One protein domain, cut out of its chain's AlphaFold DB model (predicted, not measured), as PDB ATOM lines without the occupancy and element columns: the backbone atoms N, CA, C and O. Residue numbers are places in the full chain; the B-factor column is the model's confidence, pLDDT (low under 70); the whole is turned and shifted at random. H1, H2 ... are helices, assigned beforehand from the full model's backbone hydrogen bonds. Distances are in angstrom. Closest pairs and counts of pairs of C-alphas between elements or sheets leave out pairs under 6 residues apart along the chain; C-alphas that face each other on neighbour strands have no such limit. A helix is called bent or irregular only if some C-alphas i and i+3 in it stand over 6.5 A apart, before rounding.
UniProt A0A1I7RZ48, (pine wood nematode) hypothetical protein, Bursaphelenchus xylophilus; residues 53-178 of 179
ATOM      1  N   PRO A  53     243.346 185.792 378.944       57.38
ATOM      2  CA  PRO A  53     242.680 185.261 377.743       57.38
ATOM      3  C   PRO A  53     241.661 186.192 377.061       57.38
ATOM      4  O   PRO A  53     241.359 186.016 375.888       57.38
ATOM      5  N   LYS A  54     241.108 187.177 377.786       54.81
ATOM      6  CA  LYS A  54     240.040 188.077 377.304       54.81
ATOM      7  C   LYS A  54     240.491 189.523 377.056       54.81
ATOM      8  O   LYS A  54     239.650 190.397 376.855       54.81
ATOM      9  N   ALA A  55     241.790 189.814 377.104       58.34
ATOM     10  CA  ALA A  55     242.265 191.174 376.875       58.34
ATOM     11  C   ALA A  55     242.114 191.543 375.389       58.34
ATOM     12  O   ALA A  55     242.868 191.061 374.545       58.34
ATOM     13  N   ARG A  56     241.143 192.407 375.059       74.44
ATOM     14  CA  ARG A  56     241.093 193.062 373.744       74.44
ATOM     15  C   ARG A  56     242.374 193.880 373.585       74.44
ATOM     16  O   ARG A  56     242.564 194.862 374.294       74.44
ATOM     17  N   CYS A  57     243.246 193.464 372.676       78.94
ATOM     18  CA  CYS A  57     244.505 194.142 372.403       78.94
ATOM     19  C   CYS A  57     244.662 194.305 370.895       78.94
ATOM     20  O   CYS A  57     245.039 193.362 370.204       78.94
ATOM     21  N   SER A  58     244.342 195.494 370.383       83.69
ATOM     22  CA  SER A  58     244.637 195.859 368.997       83.69
ATOM     23  C   SER A  58     246.088 196.341 368.868       83.69
ATOM     24  O   SER A  58     246.665 196.794 369.866       83.69
ATOM     25  N   PRO A  59     246.673 196.344 367.657       81.81
ATOM     26  CA  PRO A  59     248.014 196.890 367.435       81.81
ATOM     27  C   PRO A  59     248.147 198.342 367.917       81.81
ATOM     28  O   PRO A  59     249.160 198.732 368.496       81.81
ATOM     29  N   GLN A  60     247.086 199.142 367.763       83.88
ATOM     30  CA  GLN A  60     247.070 200.528 368.229       83.88
ATOM     31  C   GLN A  60     247.070 200.637 369.763       83.88
ATOM     32  O   GLN A  60     247.715 201.535 370.302       83.88
ATOM     33  N   LEU A  61     246.384 199.733 370.472       86.75
ATOM     34  CA  LEU A  61     246.416 199.683 371.939       86.75
ATOM     35  C   LEU A  61     247.791 199.251 372.453       86.75
ATOM     36  O   LEU A  61     248.303 199.868 373.386       86.75
ATOM     37  N   ALA A  62     248.414 198.257 371.816       86.75
ATOM     38  CA  ALA A  62     249.777 197.848 372.143       86.75
ATOM     39  C   ALA A  62     250.767 199.008 371.940       86.75
ATOM     40  O   ALA A  62     251.549 199.321 372.835       86.75
ATOM     41  N   LEU A  63     250.663 199.721 370.814       87.81
ATOM     42  CA  LEU A  63     251.491 200.893 370.530       87.81
ATOM     43  C   LEU A  63     251.292 202.016 371.561       87.81
ATOM     44  O   LEU A  63     252.266 202.596 372.036       87.81
ATOM     45  N   ASN A  64     250.043 202.308 371.938       88.69
ATOM     46  CA  ASN A  64     249.744 203.300 372.974       88.69
ATOM     47  C   ASN A  64     250.322 202.889 374.334       88.69
ATOM     48  O   ASN A  64     250.820 203.740 375.064       88.69
ATOM     49  N   LYS A  65     250.286 201.594 374.671       89.44
ATOM     50  CA  LYS A  65     250.854 201.093 375.924       89.44
ATOM     51  C   LYS A  65     252.378 201.205 375.937       89.44
ATOM     52  O   LYS A  65     252.924 201.627 376.948       89.44
ATOM     53  N   LEU A  66     253.061 200.902 374.831       90.69
ATOM     54  CA  LEU A  66     254.512 201.109 374.710       90.69
ATOM     55  C   LEU A  66     254.902 202.586 374.836       90.69
ATOM     56  O   LEU A  66     255.902 202.898 375.482       90.69
ATOM     57  N   LEU A  67     254.107 203.483 374.246       90.38
ATOM     58  CA  LEU A  67     254.293 204.926 374.383       90.38
ATOM     59  C   LEU A  67     254.177 205.357 375.852       90.38
ATOM     60  O   LEU A  67     255.128 205.915 376.386       90.38
ATOM     61  N   LEU A  68     253.077 204.995 376.519       90.62
ATOM     62  CA  LEU A  68     252.856 205.290 377.937       90.62
ATOM     63  C   LEU A  68     253.985 204.749 378.823       90.62
ATOM     64  O   LEU A  68     254.506 205.462 379.671       90.62
ATOM     65  N   LEU A  69     254.387 203.489 378.627       89.50
ATOM     66  CA  LEU A  69     255.485 202.900 379.396       89.50
ATOM     67  C   LEU A  69     256.787 203.693 379.197       89.50
ATOM     68  O   LEU A  69     257.523 203.911 380.154       89.50
ATOM     69  N   SER A  70     257.060 204.162 377.975       88.69
ATOM     70  CA  SER A  70     258.259 204.956 377.674       88.69
ATOM     71  C   SER A  70     258.230 206.321 378.368       88.69
ATOM     72  O   SER A  70     259.240 206.738 378.936       88.69
ATOM     73  N   GLU A  71     257.069 206.979 378.389       88.81
ATOM     74  CA  GLU A  71     256.849 208.234 379.120       88.81
ATOM     75  C   GLU A  71     257.045 208.044 380.630       88.81
ATOM     76  O   GLU A  71     257.754 208.824 381.266       88.81
ATOM     77  N   LEU A  72     256.511 206.956 381.200       86.69
ATOM     78  CA  LEU A  72     256.707 206.592 382.610       86.69
ATOM     79  C   LEU A  72     258.171 206.269 382.947       86.69
ATOM     80  O   LEU A  72     258.612 206.490 384.073       86.69
ATOM     81  N   ALA A  73     258.945 205.788 381.972       85.38
ATOM     82  CA  ALA A  73     260.389 205.622 382.102       85.38
ATOM     83  C   ALA A  73     261.176 206.944 382.004       85.38
ATOM     84  O   ALA A  73     262.400 206.929 382.109       85.38
ATOM     85  N   GLY A  74     260.500 208.085 381.821       86.06
ATOM     86  CA  GLY A  74     261.115 209.409 381.729       86.06
ATOM     87  C   GLY A  74     261.590 209.786 380.325       86.06
ATOM     88  O   GLY A  74     262.332 210.757 380.173       86.06
ATOM     89  N   TYR A  75     261.181 209.044 379.293       84.75
ATOM     90  CA  TYR A  75     261.549 209.332 377.910       84.75
ATOM     91  C   TYR A  75     260.444 210.114 377.206       84.75
ATOM     92  O   TYR A  75     259.297 209.685 377.151       84.75
ATOM     93  N   ASN A  76     260.814 211.232 376.582       86.75
ATOM     94  CA  ASN A  76     259.930 211.945 375.669       86.75
ATOM     95  C   ASN A  76     260.104 211.375 374.255       86.75
ATOM     96  O   ASN A  76     261.022 211.758 373.526       86.75
ATOM     97  N   VAL A  77     259.263 210.406 373.900       84.88
ATOM     98  CA  VAL A  77     259.257 209.764 372.582       84.88
ATOM     99  C   VAL A  77     257.932 210.028 371.890       84.88
ATOM    100  O   VAL A  77     256.873 209.959 372.500       84.88
ATOM    101  N   ASN A  78     257.972 210.313 370.591       88.88
ATOM    102  CA  ASN A  78     256.745 210.454 369.818       88.88
ATOM    103  C   ASN A  78     256.231 209.078 369.353       88.88
ATOM    104  O   ASN A  78     256.982 208.108 369.216       88.88
ATOM    105  N   ARG A  79     254.929 209.000 369.059       86.12
ATOM    106  CA  ARG A  79     254.273 207.763 368.604       86.12
ATOM    107  C   ARG A  79     254.910 207.168 367.343       86.12
ATOM    108  O   ARG A  79     254.930 205.947 367.204       86.12
ATOM    109  N   ALA A  80     255.398 208.008 366.430       87.00
ATOM    110  CA  ALA A  80     256.010 207.555 365.182       87.00
ATOM    111  C   ALA A  80     257.312 206.785 365.445       87.00
ATOM    112  O   ALA A  80     257.473 205.694 364.912       87.00
ATOM    113  N   ALA A  81     258.165 207.280 366.344       86.25
ATOM    114  CA  ALA A  81     259.411 206.627 366.733       86.25
ATOM    115  C   ALA A  81     259.166 205.280 367.431       86.25
ATOM    116  O   ALA A  81     259.843 204.293 367.142       86.25
ATOM    117  N   VAL A  82     258.164 205.204 368.319       83.19
ATOM    118  CA  VAL A  82     257.778 203.930 368.956       83.19
ATOM    119  C   VAL A  82     257.272 202.938 367.904       83.19
ATOM    120  O   VAL A  82     257.640 201.763 367.940       83.19
ATOM    121  N   ARG A  83     256.467 203.401 366.940       85.56
ATOM    122  CA  ARG A  83     255.948 202.568 365.846       85.56
ATOM    123  C   ARG A  83     257.070 202.043 364.956       85.56
ATOM    124  O   ARG A  83     257.122 200.843 364.724       85.56
ATOM    125  N   GLU A  84     257.951 202.922 364.494       87.12
ATOM    126  CA  GLU A  84     259.086 202.581 363.631       87.12
ATOM    127  C   GLU A  84     259.990 201.547 364.300       87.12
ATOM    128  O   GLU A  84     260.268 200.496 363.729       87.12
ATOM    129  N   ARG A  85     260.362 201.774 365.562       83.44
ATOM    130  CA  ARG A  85     261.209 200.829 366.292       83.44
ATOM    131  C   ARG A  85     260.533 199.481 366.524       83.44
ATOM    132  O   ARG A  85     261.197 198.453 366.461       83.44
ATOM    133  N   THR A  86     259.227 199.481 366.792       83.38
ATOM    134  CA  THR A  86     258.458 198.236 366.932       83.38
ATOM    135  C   THR A  86     258.432 197.470 365.612       83.38
ATOM    136  O   THR A  86     258.656 196.263 365.613       83.38
ATOM    137  N   ALA A  87     258.219 198.168 364.493       84.56
ATOM    138  CA  ALA A  87     258.208 197.571 363.163       84.56
ATOM    139  C   ALA A  87     259.558 196.931 362.813       84.56
ATOM    140  O   ALA A  87     259.570 195.775 362.414       84.56
ATOM    141  N   LEU A  88     260.680 197.616 363.066       86.25
ATOM    142  CA  LEU A  88     262.024 197.072 362.822       86.25
ATOM    143  C   LEU A  88     262.292 195.777 363.605       86.25
ATOM    144  O   LEU A  88     262.868 194.834 363.073       86.25
ATOM    145  N   VAL A  89     261.859 195.709 364.869       85.94
ATOM    146  CA  VAL A  89     262.015 194.491 365.685       85.94
ATOM    147  C   VAL A  89     261.142 193.354 365.151       85.94
ATOM    148  O   VAL A  89     261.598 192.215 365.080       85.94
ATOM    149  N   VAL A  90     259.896 193.650 364.775       85.38
ATOM    150  CA  VAL A  90     258.968 192.660 364.208       85.38
ATOM    151  C   VAL A  90     259.469 192.151 362.853       85.38
ATOM    152  O   VAL A  90     259.433 190.948 362.608       85.38
ATOM    153  N   GLU A  91     259.997 193.030 362.004       86.94
ATOM    154  CA  GLU A  91     260.598 192.676 360.717       86.94
ATOM    155  C   GLU A  91     261.811 191.755 360.892       86.94
ATOM    156  O   GLU A  91     261.899 190.722 360.227       86.94
ATOM    157  N   ASP A  92     262.706 192.068 361.833       89.44
ATOM    158  CA  ASP A  92     263.871 191.227 362.120       89.44
ATOM    159  C   ASP A  92     263.453 189.846 362.659       89.44
ATOM    160  O   ASP A  92     263.959 188.816 362.211       89.44
ATOM    161  N   ILE A  93     262.444 189.802 363.542       88.25
ATOM    162  CA  ILE A  93     261.822 188.552 364.007       88.25
ATOM    163  C   ILE A  93     261.275 187.737 362.828       88.25
ATOM    164  O   ILE A  93     261.549 186.539 362.742       88.25
ATOM    165  N   HIS A  94     260.539 188.361 361.908       87.31
ATOM    166  CA  HIS A  94     259.987 187.674 360.740       87.31
ATOM    167  C   HIS A  94     261.076 187.148 359.809       87.31
ATOM    168  O   HIS A  94     261.016 185.992 359.382       87.31
ATOM    169  N   ARG A  95     262.086 187.969 359.513       92.12
ATOM    170  CA  ARG A  95     263.229 187.588 358.679       92.12
ATOM    171  C   ARG A  95     263.907 186.333 359.231       92.12
ATOM    172  O   ARG A  95     264.146 185.383 358.482       92.12
ATOM    173  N   LEU A  96     264.165 186.307 360.537       90.44
ATOM    174  CA  LEU A  96     264.793 185.172 361.209       90.44
ATOM    175  C   LEU A  96     263.873 183.951 361.294       90.44
ATOM    176  O   LEU A  96     264.314 182.840 361.012       90.44
ATOM    177  N   ALA A  97     262.593 184.138 361.617       88.50
ATOM    178  CA  ALA A  97     261.616 183.055 361.665       88.50
ATOM    179  C   ALA A  97     261.448 182.368 360.304       88.50
ATOM    180  O   ALA A  97     261.428 181.140 360.234       88.50
ATOM    181  N   LYS A  98     261.422 183.145 359.215       89.00
ATOM    182  CA  LYS A  98     261.397 182.617 357.847       89.00
ATOM    183  C   LYS A  98     262.643 181.786 357.550       89.00
ATOM    184  O   LYS A  98     262.526 180.679 357.040       89.00
ATOM    185  N   LYS A  99     263.830 182.289 357.907       89.44
ATOM    186  CA  LYS A  99     265.094 181.556 357.735       89.44
ATOM    187  C   LYS A  99     265.130 180.256 358.553       89.44
ATOM    188  O   LYS A  99     265.686 179.262 358.096       89.44
ATOM    189  N   ALA A 100     264.498 180.261 359.725       87.00
ATOM    190  CA  ALA A 100     264.373 179.118 360.625       87.00
ATOM    191  C   ALA A 100     263.232 178.147 360.269       87.00
ATOM    192  O   ALA A 100     263.067 177.152 360.967       87.00
ATOM    193  N   ASN A 101     262.423 178.424 359.237       84.38
ATOM    194  CA  ASN A 101     261.178 177.698 358.948       84.38
ATOM    195  C   ASN A 101     260.215 177.615 360.155       84.38
ATOM    196  O   ASN A 101     259.516 176.617 360.338       84.38
ATOM    197  N   HIS A 102     260.173 178.660 360.988       82.44
ATOM    198  CA  HIS A 102     259.272 178.752 362.139       82.44
ATOM    199  C   HIS A 102     257.885 179.245 361.707       82.44
ATOM    200  O   HIS A 102     257.573 180.431 361.801       82.44
ATOM    201  N   SER A 103     257.057 178.319 361.225       75.31
ATOM    202  CA  SER A 103     255.698 178.566 360.713       75.31
ATOM    203  C   SER A 103     254.658 178.934 361.775       75.31
ATOM    204  O   SER A 103     253.498 179.140 361.452       75.31
ATOM    205  N   SER A 104     255.023 178.977 363.060       78.56
ATOM    206  CA  SER A 104     254.110 179.410 364.126       78.56
ATOM    207  C   SER A 104     254.539 180.724 364.777       78.56
ATOM    208  O   SER A 104     254.055 181.062 365.859       78.56
ATOM    209  N   ILE A 105     255.431 181.488 364.132       85.50
ATOM    210  CA  ILE A 105     255.878 182.788 364.647       85.50
ATOM    211  C   ILE A 105     254.722 183.788 364.779       85.50
ATOM    212  O   ILE A 105     254.740 184.625 365.681       85.50
ATOM    213  N   GLY A 106     253.685 183.678 363.940       78.25
ATOM    214  CA  GLY A 106     252.493 184.517 364.047       78.25
ATOM    215  C   GLY A 106     251.800 184.400 365.411       78.25
ATOM    216  O   GLY A 106     251.403 185.411 365.987       78.25
ATOM    217  N   ILE A 107     251.747 183.189 365.981       81.94
ATOM    218  CA  ILE A 107     251.174 182.938 367.314       81.94
ATOM    219  C   ILE A 107     252.045 183.580 368.403       81.94
ATOM    220  O   ILE A 107     251.526 184.238 369.309       81.94
ATOM    221  N   ASP A 108     253.369 183.441 368.297       84.44
ATOM    222  CA  ASP A 108     254.318 184.054 369.233       84.44
ATOM    223  C   ASP A 108     254.185 185.589 369.230       84.44
ATOM    224  O   ASP A 108     254.130 186.217 370.293       84.44
ATOM    225  N   LEU A 109     254.068 186.200 368.045       86.69
ATOM    226  CA  LEU A 109     253.884 187.643 367.875       86.69
ATOM    227  C   LEU A 109     252.521 188.127 368.384       86.69
ATOM    228  O   LEU A 109     252.456 189.153 369.067       86.69
ATOM    229  N   GLU A 110     251.444 187.380 368.142       84.31
ATOM    230  CA  GLU A 110     250.122 187.697 368.691       84.31
ATOM    231  C   GLU A 110     250.145 187.665 370.229       84.31
ATOM    232  O   GLU A 110     249.634 188.567 370.906       84.31
ATOM    233  N   CYS A 111     250.791 186.655 370.811       84.94
ATOM    234  CA  CYS A 111     250.949 186.551 372.256       84.94
ATOM    235  C   CYS A 111     251.864 187.631 372.835       84.94
ATOM    236  O   CYS A 111     251.598 188.140 373.932       84.94
ATOM    237  N   PHE A 112     252.896 188.047 372.103       88.56
ATOM    238  CA  PHE A 112     253.721 189.190 372.475       88.56
ATOM    239  C   PHE A 112     252.911 190.492 372.474       88.56
ATOM    240  O   PHE A 112     252.933 191.221 373.466       88.56
ATOM    241  N   GLN A 113     252.105 190.739 371.435       87.19
ATOM    242  CA  GLN A 113     251.191 191.883 371.372       87.19
ATOM    243  C   GLN A 113     250.237 191.898 372.571       87.19
ATOM    244  O   GLN A 113     250.136 192.902 373.279       87.19
ATOM    245  N   LYS A 114     249.575 190.773 372.860       85.62
ATOM    246  CA  LYS A 114     248.684 190.668 374.024       85.62
ATOM    247  C   LYS A 114     249.429 190.888 375.343       85.62
ATOM    248  O   LYS A 114     248.877 191.509 376.251       85.62
ATOM    249  N   SER A 115     250.686 190.448 375.430       88.81
ATOM    250  CA  SER A 115     251.547 190.693 376.590       88.81
ATOM    251  C   SER A 115     251.801 192.183 376.799       88.81
ATOM    252  O   SER A 115     251.656 192.652 377.923       88.81
ATOM    253  N   ILE A 116     252.095 192.944 375.738       90.19
ATOM    254  CA  ILE A 116     252.249 194.409 375.808       90.19
ATOM    255  C   ILE A 116     251.018 195.048 376.451       90.19
ATOM    256  O   ILE A 116     251.153 195.861 377.360       90.19
ATOM    257  N   CYS A 117     249.815 194.655 376.036       86.38
ATOM    258  CA  CYS A 117     248.588 195.197 376.617       86.38
ATOM    259  C   CYS A 117     248.346 194.772 378.075       86.38
ATOM    260  O   CYS A 117     247.648 195.479 378.800       86.38
ATOM    261  N   SER A 118     248.874 193.625 378.512       87.62
ATOM    262  CA  SER A 118     248.609 193.080 379.848       87.62
ATOM    263  C   SER A 118     249.682 193.391 380.887       87.62
ATOM    264  O   SER A 118     249.439 193.177 382.076       87.62
ATOM    265  N   VAL A 119     250.872 193.835 380.475       88.31
ATOM    266  CA  VAL A 119     251.944 194.108 381.430       88.31
ATOM    267  C   VAL A 119     251.606 195.287 382.341       88.31
ATOM    268  O   VAL A 119     251.036 196.300 381.926       88.31
ATOM    269  N   SER A 120     252.002 195.160 383.607       87.31
ATOM    270  CA  SER A 120     251.907 196.258 384.561       87.31
ATOM    271  C   SER A 120     252.956 197.327 384.273       87.31
ATOM    272  O   SER A 120     254.043 197.049 383.768       87.31
ATOM    273  N   GLU A 121     252.662 198.554 384.679       84.25
ATOM    274  CA  GLU A 121     253.588 199.685 384.558       84.25
ATOM    275  C   GLU A 121     254.783 199.591 385.492       84.25
ATOM    276  O   GLU A 121     255.710 200.355 385.336       84.25
ATOM    277  N   ARG A 122     254.814 198.665 386.457       80.75
ATOM    278  CA  ARG A 122     255.953 198.540 387.378       80.75
ATOM    279  C   ARG A 122     257.068 197.656 386.826       80.75
ATOM    280  O   ARG A 122     258.238 197.941 387.032       80.75
ATOM    281  N   ASN A 123     256.701 196.575 386.139       83.38
ATOM    282  CA  ASN A 123     257.641 195.547 385.676       83.38
ATOM    283  C   ASN A 123     257.501 195.247 384.179       83.38
ATOM    284  O   ASN A 123     258.074 194.271 383.692       83.38
ATOM    285  N   GLY A 124     256.710 196.039 383.454       86.19
ATOM    286  CA  GLY A 124     256.279 195.671 382.116       86.19
ATOM    287  C   GLY A 124     257.417 195.559 381.125       86.19
ATOM    288  O   GLY A 124     257.508 194.553 380.432       86.19
ATOM    289  N   PHE A 125     258.355 196.502 381.139       89.88
ATOM    290  CA  PHE A 125     259.514 196.427 380.259       89.88
ATOM    291  C   PHE A 125     260.399 195.201 380.500       89.88
ATOM    292  O   PHE A 125     260.769 194.538 379.538       89.88
ATOM    293  N   ARG A 126     260.658 194.824 381.758       88.81
ATOM    294  CA  ARG A 126     261.429 193.609 382.078       88.81
ATOM    295  C   ARG A 126     260.704 192.336 381.622       88.81
ATOM    296  O   ARG A 126     261.329 191.405 381.120       88.81
ATOM    297  N   GLN A 127     259.378 192.288 381.761       90.12
ATOM    298  CA  GLN A 127     258.583 191.165 381.246       90.12
ATOM    299  C   GLN A 127     258.625 191.091 379.715       90.12
ATOM    300  O   GLN A 127     258.781 190.002 379.160       90.12
ATOM    301  N   LEU A 128     258.525 192.236 379.035       91.62
ATOM    302  CA  LEU A 128     258.635 192.315 377.580       91.62
ATOM    303  C   LEU A 128     260.034 191.917 377.103       91.62
ATOM    304  O   LEU A 128     260.128 191.096 376.199       91.62
ATOM    305  N   ALA A 129     261.101 192.373 377.768       91.88
ATOM    306  CA  ALA A 129     262.476 191.956 377.494       91.88
ATOM    307  C   ALA A 129     262.631 190.430 377.569       91.88
ATOM    308  O   ALA A 129     263.157 189.798 376.653       91.88
ATOM    309  N   GLY A 130     262.106 189.814 378.635       91.19
ATOM    310  CA  GLY A 130     262.097 188.361 378.792       91.19
ATOM    311  C   GLY A 130     261.383 187.643 377.642       91.19
ATOM    312  O   GLY A 130     261.901 186.658 377.119       91.19
ATOM    313  N   LYS A 131     260.225 188.150 377.201       91.69
ATOM    314  CA  LYS A 131     259.482 187.571 376.070       91.69
ATOM    315  C   LYS A 131     260.199 187.772 374.733       91.69
ATOM    316  O   LYS A 131     260.238 186.834 373.946       91.69
ATOM    317  N   THR A 132     260.842 188.916 374.504       92.75
ATOM    318  CA  THR A 132     261.677 189.153 373.316       92.75
ATOM    319  C   THR A 132     262.824 188.142 373.231       92.75
ATOM    320  O   THR A 132     263.036 187.546 372.176       92.75
ATOM    321  N   ARG A 133     263.510 187.855 374.351       92.38
ATOM    322  CA  ARG A 133     264.548 186.805 374.391       92.38
ATOM    323  C   ARG A 133     263.979 185.413 374.123       92.38
ATOM    324  O   ARG A 133     264.599 184.641 373.403       92.38
ATOM    325  N   ARG A 134     262.799 185.096 374.667       92.94
ATOM    326  CA  ARG A 134     262.125 183.810 374.420       92.94
ATOM    327  C   ARG A 134     261.755 183.622 372.948       92.94
ATOM    328  O   ARG A 134     261.935 182.522 372.447       92.94
ATOM    329  N   ILE A 135     261.311 184.673 372.252       91.19
ATOM    330  CA  ILE A 135     261.054 184.616 370.802       91.19
ATOM    331  C   ILE A 135     262.338 184.255 370.047       91.19
ATOM    332  O   ILE A 135     262.330 183.318 369.253       91.19
ATOM    333  N   ALA A 136     263.457 184.932 370.338       91.00
ATOM    334  CA  ALA A 136     264.749 184.590 369.737       91.00
ATOM    335  C   ALA A 136     265.130 183.122 370.001       91.00
ATOM    336  O   ALA A 136     265.504 182.406 369.074       91.00
ATOM    337  N   SER A 137     264.961 182.650 371.242       89.62
ATOM    338  CA  SER A 137     265.209 181.250 371.604       89.62
ATOM    339  C   SER A 137     264.292 180.270 370.870       89.62
ATOM    340  O   SER A 137     264.767 179.226 370.438       89.62
ATOM    341  N   ASN A 138     263.005 180.583 370.688       89.44
ATOM    342  CA  ASN A 138     262.076 179.735 369.934       89.44
ATOM    343  C   ASN A 138     262.503 179.623 368.465       89.44
ATOM    344  O   ASN A 138     262.578 178.515 367.934       89.44
ATOM    345  N   ILE A 139     262.863 180.747 367.835       89.81
ATOM    346  CA  ILE A 139     263.385 180.769 366.462       89.81
ATOM    347  C   ILE A 139     264.663 179.931 366.366       89.81
ATOM    348  O   ILE A 139     264.797 179.119 365.456       89.81
ATOM    349  N   LYS A 140     265.585 180.092 367.320       87.81
ATOM    350  CA  LYS A 140     266.838 179.329 367.391       87.81
ATOM    351  C   LYS A 140     266.611 177.827 367.576       87.81
ATOM    352  O   LYS A 140     267.278 177.013 366.951       87.81
ATOM    353  N   THR A 141     265.646 177.445 368.405       85.62
ATOM    354  CA  THR A 141     265.250 176.042 368.577       85.62
ATOM    355  C   THR A 141     264.670 175.461 367.286       85.62
ATOM    356  O   THR A 141     264.903 174.292 366.986       85.62
ATOM    357  N   LYS A 142     263.935 176.259 366.502       83.44
ATOM    358  CA  LYS A 142     263.348 175.823 365.225       83.44
ATOM    359  C   LYS A 142     264.329 175.840 364.051       83.44
ATOM    360  O   LYS A 142     264.162 175.040 363.139       83.44
ATOM    361  N   SER A 143     265.413 176.613 364.112       82.00
ATOM    362  CA  SER A 143     266.504 176.568 363.127       82.00
ATOM    363  C   SER A 143     267.436 175.353 363.291       82.00
ATOM    364  O   SER A 143     268.551 175.349 362.776       82.00
ATOM    365  N   CYS A 144     266.980 174.282 363.953       73.38
ATOM    366  CA  CYS A 144     267.788 173.121 364.327       73.38
ATOM    367  C   CYS A 144     268.471 172.413 363.139       73.38
ATOM    368  O   CYS A 144     269.585 171.909 363.266       73.38
ATOM    369  N   HIS A 145     267.823 172.418 361.972       74.88
ATOM    370  CA  HIS A 145     268.347 171.831 360.734       74.88
ATOM    371  C   HIS A 145     269.091 172.824 359.832       74.88
ATOM    372  O   HIS A 145     269.801 172.404 358.923       74.88
ATOM    373  N   ASN A 146     268.933 174.127 360.068       78.88
ATOM    374  CA  ASN A 146     269.618 175.184 359.329       78.88
ATOM    375  C   ASN A 146     270.009 176.301 360.307       78.88
ATOM    376  O   ASN A 146     269.295 177.308 360.390       78.88
ATOM    377  N   PRO A 147     271.082 176.094 361.095       84.19
ATOM    378  CA  PRO A 147     271.465 177.018 362.148       84.19
ATOM    379  C   PRO A 147     271.666 178.424 361.595       84.19
ATOM    380  O   PRO A 147     272.306 178.632 360.565       84.19
ATOM    381  N   ILE A 148     271.105 179.395 362.299       87.81
ATOM    382  CA  ILE A 148     271.305 180.809 362.009       87.81
ATOM    383  C   ILE A 148     272.480 181.284 362.865       87.81
ATOM    384  O   ILE A 148     272.575 180.908 364.034       87.81
ATOM    385  N   ASP A 149     273.359 182.101 362.289       89.88
ATOM    386  CA  ASP A 149     274.491 182.684 363.007       89.88
ATOM    387  C   ASP A 149     274.000 183.525 364.202       89.88
ATOM    388  O   ASP A 149     273.061 184.315 364.074       89.88
ATOM    389  N   GLU A 150     274.646 183.385 365.365       86.81
ATOM    390  CA  GLU A 150     274.355 184.188 366.562       86.81
ATOM    391  C   GLU A 150     274.397 185.694 366.272       86.81
ATOM    392  O   GLU A 150     273.609 186.460 366.833       86.81
ATOM    393  N   ALA A 151     275.284 186.123 365.367       90.75
ATOM    394  CA  ALA A 151     275.414 187.515 364.957       90.75
ATOM    395  C   ALA A 151     274.115 188.074 364.354       90.75
ATOM    396  O   ALA A 151     273.837 189.268 364.488       90.75
ATOM    397  N   GLU A 152     273.276 187.231 363.747       92.19
ATOM    398  CA  GLU A 152     272.004 187.668 363.178       92.19
ATOM    399  C   GLU A 152     270.920 187.921 364.231       92.19
ATOM    400  O   GLU A 152     269.971 188.645 363.946       92.19
ATOM    401  N   TYR A 153     271.061 187.386 365.449       89.62
ATOM    402  CA  TYR A 153     270.122 187.624 366.554       89.62
ATOM    403  C   TYR A 153     270.444 188.896 367.353       89.62
ATOM    404  O   TYR A 153     269.680 189.289 368.241       89.62
ATOM    405  N   VAL A 154     271.562 189.567 367.053       90.44
ATOM    406  CA  VAL A 154     272.034 190.753 367.786       90.44
ATOM    407  C   VAL A 154     270.988 191.870 367.801       90.44
ATOM    408  O   VAL A 154     270.866 192.561 368.813       90.44
ATOM    409  N   GLY A 155     270.215 192.048 366.724       88.25
ATOM    410  CA  GLY A 155     269.131 193.036 366.661       88.25
ATOM    411  C   GLY A 155     268.063 192.797 367.732       88.25
ATOM    412  O   GLY A 155     267.772 193.686 368.540       88.25
ATOM    413  N   ILE A 156     267.552 191.565 367.806       90.06
ATOM    414  CA  ILE A 156     266.542 191.154 368.790       90.06
ATOM    415  C   ILE A 156     267.088 191.233 370.223       90.06
ATOM    416  O   ILE A 156     266.405 191.752 371.111       90.06
ATOM    417  N   TYR A 157     268.319 190.774 370.472       90.88
ATOM    418  CA  TYR A 157     268.910 190.846 371.814       90.88
ATOM    419  C   TYR A 157     269.156 192.287 372.267       90.88
ATOM    420  O   TYR A 157     268.788 192.637 373.386       90.88
ATOM    421  N   LYS A 158     269.641 193.166 371.380       91.94
ATOM    422  CA  LYS A 158     269.749 194.605 371.672       91.94
ATOM    423  C   LYS A 158     268.393 195.233 371.987       91.94
ATOM    424  O   LYS A 158     268.312 196.110 372.847       91.94
ATOM    425  N   ALA A 159     267.324 194.809 371.311       89.69
ATOM    426  CA  ALA A 159     265.976 195.266 371.634       89.69
ATOM    427  C   ALA A 159     265.548 194.805 373.037       89.69
ATOM    428  O   ALA A 159     265.002 195.605 373.798       89.69
ATOM    429  N   ALA A 160     265.847 193.559 373.412       91.88
ATOM    430  CA  ALA A 160     265.559 193.038 374.746       91.88
ATOM    431  C   ALA A 160     266.347 193.769 375.845       91.88
ATOM    432  O   ALA A 160     265.775 194.159 376.861       91.88
ATOM    433  N   ASP A 161     267.637 194.019 375.627       90.75
ATOM    434  CA  ASP A 161     268.491 194.739 376.578       90.75
ATOM    435  C   ASP A 161     268.067 196.203 376.727       90.75
ATOM    436  O   ASP A 161     268.081 196.770 377.826       90.75
ATOM    437  N   PHE A 162     267.620 196.819 375.631       90.38
ATOM    438  CA  PHE A 162     267.031 198.148 375.675       90.38
ATOM    439  C   PHE A 162     265.751 198.172 376.519       90.38
ATOM    440  O   PHE A 162     265.590 199.071 377.342       90.38
ATOM    441  N   LEU A 163     264.865 197.181 376.370       90.88
ATOM    442  CA  LEU A 163     263.675 197.058 377.218       90.88
ATOM    443  C   LEU A 163     264.070 196.889 378.694       90.88
ATOM    444  O   LEU A 163     263.532 197.589 379.546       90.88
ATOM    445  N   ASP A 164     265.052 196.050 379.026       90.88
ATOM    446  CA  ASP A 164     265.524 195.938 380.415       90.88
ATOM    447  C   ASP A 164     266.064 197.261 380.965       90.88
ATOM    448  O   ASP A 164     265.761 197.627 382.103       90.88
ATOM    449  N   THR A 165     266.798 198.012 380.141       90.00
ATOM    450  CA  THR A 165     267.293 199.350 380.494       90.00
ATOM    451  C   THR A 165     266.135 200.297 380.803       90.00
ATOM    452  O   THR A 165     266.135 200.941 381.852       90.00
ATOM    453  N   LEU A 166     265.101 200.328 379.954       88.44
ATOM    454  CA  LEU A 166     263.889 201.110 380.216       88.44
ATOM    455  C   LEU A 166     263.192 200.679 381.510       88.44
ATOM    456  O   LEU A 166     262.712 201.524 382.259       88.44
ATOM    457  N   GLY A 167     263.163 199.378 381.811       88.75
ATOM    458  CA  GLY A 167     262.617 198.863 383.065       88.75
ATOM    459  C   GLY A 167     263.374 199.360 384.299       88.75
ATOM    460  O   GLY A 167     262.751 199.700 385.306       88.75
ATOM    461  N   VAL A 168     264.705 199.445 384.220       87.75
ATOM    462  CA  VAL A 168     265.546 200.010 385.287       87.75
ATOM    463  C   VAL A 168     265.277 201.505 385.465       87.75
ATOM    464  O   VAL A 168     265.095 201.954 386.597       87.75
ATOM    465  N   GLU A 169     265.214 202.275 384.378       87.19
ATOM    466  CA  GLU A 169     264.940 203.717 384.445       87.19
ATOM    467  C   GLU A 169     263.536 204.011 384.981       87.19
ATOM    468  O   GLU A 169     263.377 204.830 385.882       87.19
ATOM    469  N   MET A 170     262.527 203.261 384.541       86.94
ATOM    470  CA  MET A 170     261.166 203.352 385.068       86.94
ATOM    471  C   MET A 170     261.107 203.071 386.571       86.94
ATOM    472  O   MET A 170     260.443 203.791 387.317       86.94
ATOM    473  N   HIS A 171     261.856 202.071 387.050       87.00
ATOM    474  CA  HIS A 171     261.954 201.810 388.482       87.00
ATOM    475  C   HIS A 171     262.585 202.992 389.235       87.00
ATOM    476  O   HIS A 171     262.032 203.438 390.241       87.00
ATOM    477  N   LYS A 172     263.684 203.560 388.724       86.00
ATOM    478  CA  LYS A 172     264.319 204.752 389.315       86.00
ATOM    479  C   LYS A 172     263.371 205.954 389.352       86.00
ATOM    480  O   LYS A 172     263.310 206.642 390.367       86.00
ATOM    481  N   MET A 173     262.630 206.199 388.272       83.00
ATOM    482  CA  MET A 173     261.658 207.292 388.192       83.00
ATOM    483  C   MET A 173     260.515 207.106 389.191       83.00
ATOM    484  O   MET A 173     260.152 208.063 389.871       83.00
ATOM    485  N   SER A 174     260.022 205.876 389.361       82.62
ATOM    486  CA  SER A 174     258.983 205.581 390.354       82.62
ATOM    487  C   SER A 174     259.428 205.872 391.793       82.62
ATOM    488  O   SER A 174     258.637 206.377 392.580       82.62
ATOM    489  N   LEU A 175     260.702 205.621 392.127       80.81
ATOM    490  CA  LEU A 175     261.258 205.921 393.453       80.81
ATOM    491  C   LEU A 175     261.406 207.430 393.685       80.81
ATOM    492  O   LEU A 175     261.123 207.909 394.776       80.81
ATOM    493  N   LYS A 176     261.809 208.190 392.658       78.94
ATOM    494  CA  LYS A 176     261.925 209.656 392.740       78.94
ATOM    495  C   LYS A 176     260.586 210.363 392.946       78.94
ATOM    496  O   LYS A 176     260.581 211.449 393.495       78.94
ATOM    497  N   GLN A 177     259.481 209.786 392.478       71.88
ATOM    498  CA  GLN A 177     258.138 210.355 392.658       71.88
ATOM    499  C   GLN A 177     257.541 210.077 394.049       71.88
ATOM    500  O   GLN A 177     256.506 210.642 394.385       71.88
ATOM    501  N   GLN A 178     258.154 209.182 394.830       67.75
ATOM    502  CA  GLN A 178     257.719 208.816 396.185       67.75
ATOM    503  C   GLN A 178     258.482 209.564 397.293       67.75
ATOM    504  O   GLN A 178     258.167 209.371 398.466       67.75
TER     505      GLN A 178
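Overview. This is residues 53 to 178 of the 179 residues of the protein "(pine wood nematode) hypothetical protein" of Bursaphelenchus xylophilus (UniProt A0A1I7RZ48). Three long helices, H2, H4 and H5, form an elongated bundle; H3 runs beside H4, and H1 crosses one end at a steep tilt. The printed part has 126 residues with five named helices, H1 to H5 in order, all helix, compact, with a radius of gyration of the C-alphas of 15.0 A and spans of 52 by 31 by 25 A.

Along the chain. H1, residues 59 to 72, begins at C-alpha 59 (248.014, 196.890, 367.435). H2 is residues 79 to 99, 30.4 A; H3, 105 to 118; H4, 124 to 145, 34.2 A; H5, 150 to 176, 38.6 A, ending at C-alpha 176 (261.925, 209.656, 392.740). H4 and H5 are irregular: C-alphas 142 and 145 are 7.8 A apart, 152 and 155 7.0 A.

Arrangement. The hairpin H4 and H5 touches closest at the C-alphas of Ala 129 and Ala 160, 4.3 A, at a shallow tilt of 13 degrees. H2 touches H4 with residues 93 to 99 alone, closest at C-alphas Ala 97 and Ile 139, 5.6 A. H3 and H4 form a hairpin, closest at C-alphas Asp 108 and Ile 135, 6.9 A; H3 and H5 are apart. H1 touches H3, whose residues 113 to 117 alone take part, closest at C-alphas Ala 62 and Cys 117, 5.3 A. Every O i to N i+4 pair is within hydrogen-bond range in H1, H2 and H3, 16 of 18 in H4 and 20 of 23 in H5.

Size, cuts and confidence. The farthest C-alphas, His 145 and Gln 178, are 52.3 A apart. The printed part has no cut and no long link; pLDDT is under 70 at residues 53 to 55 and 178.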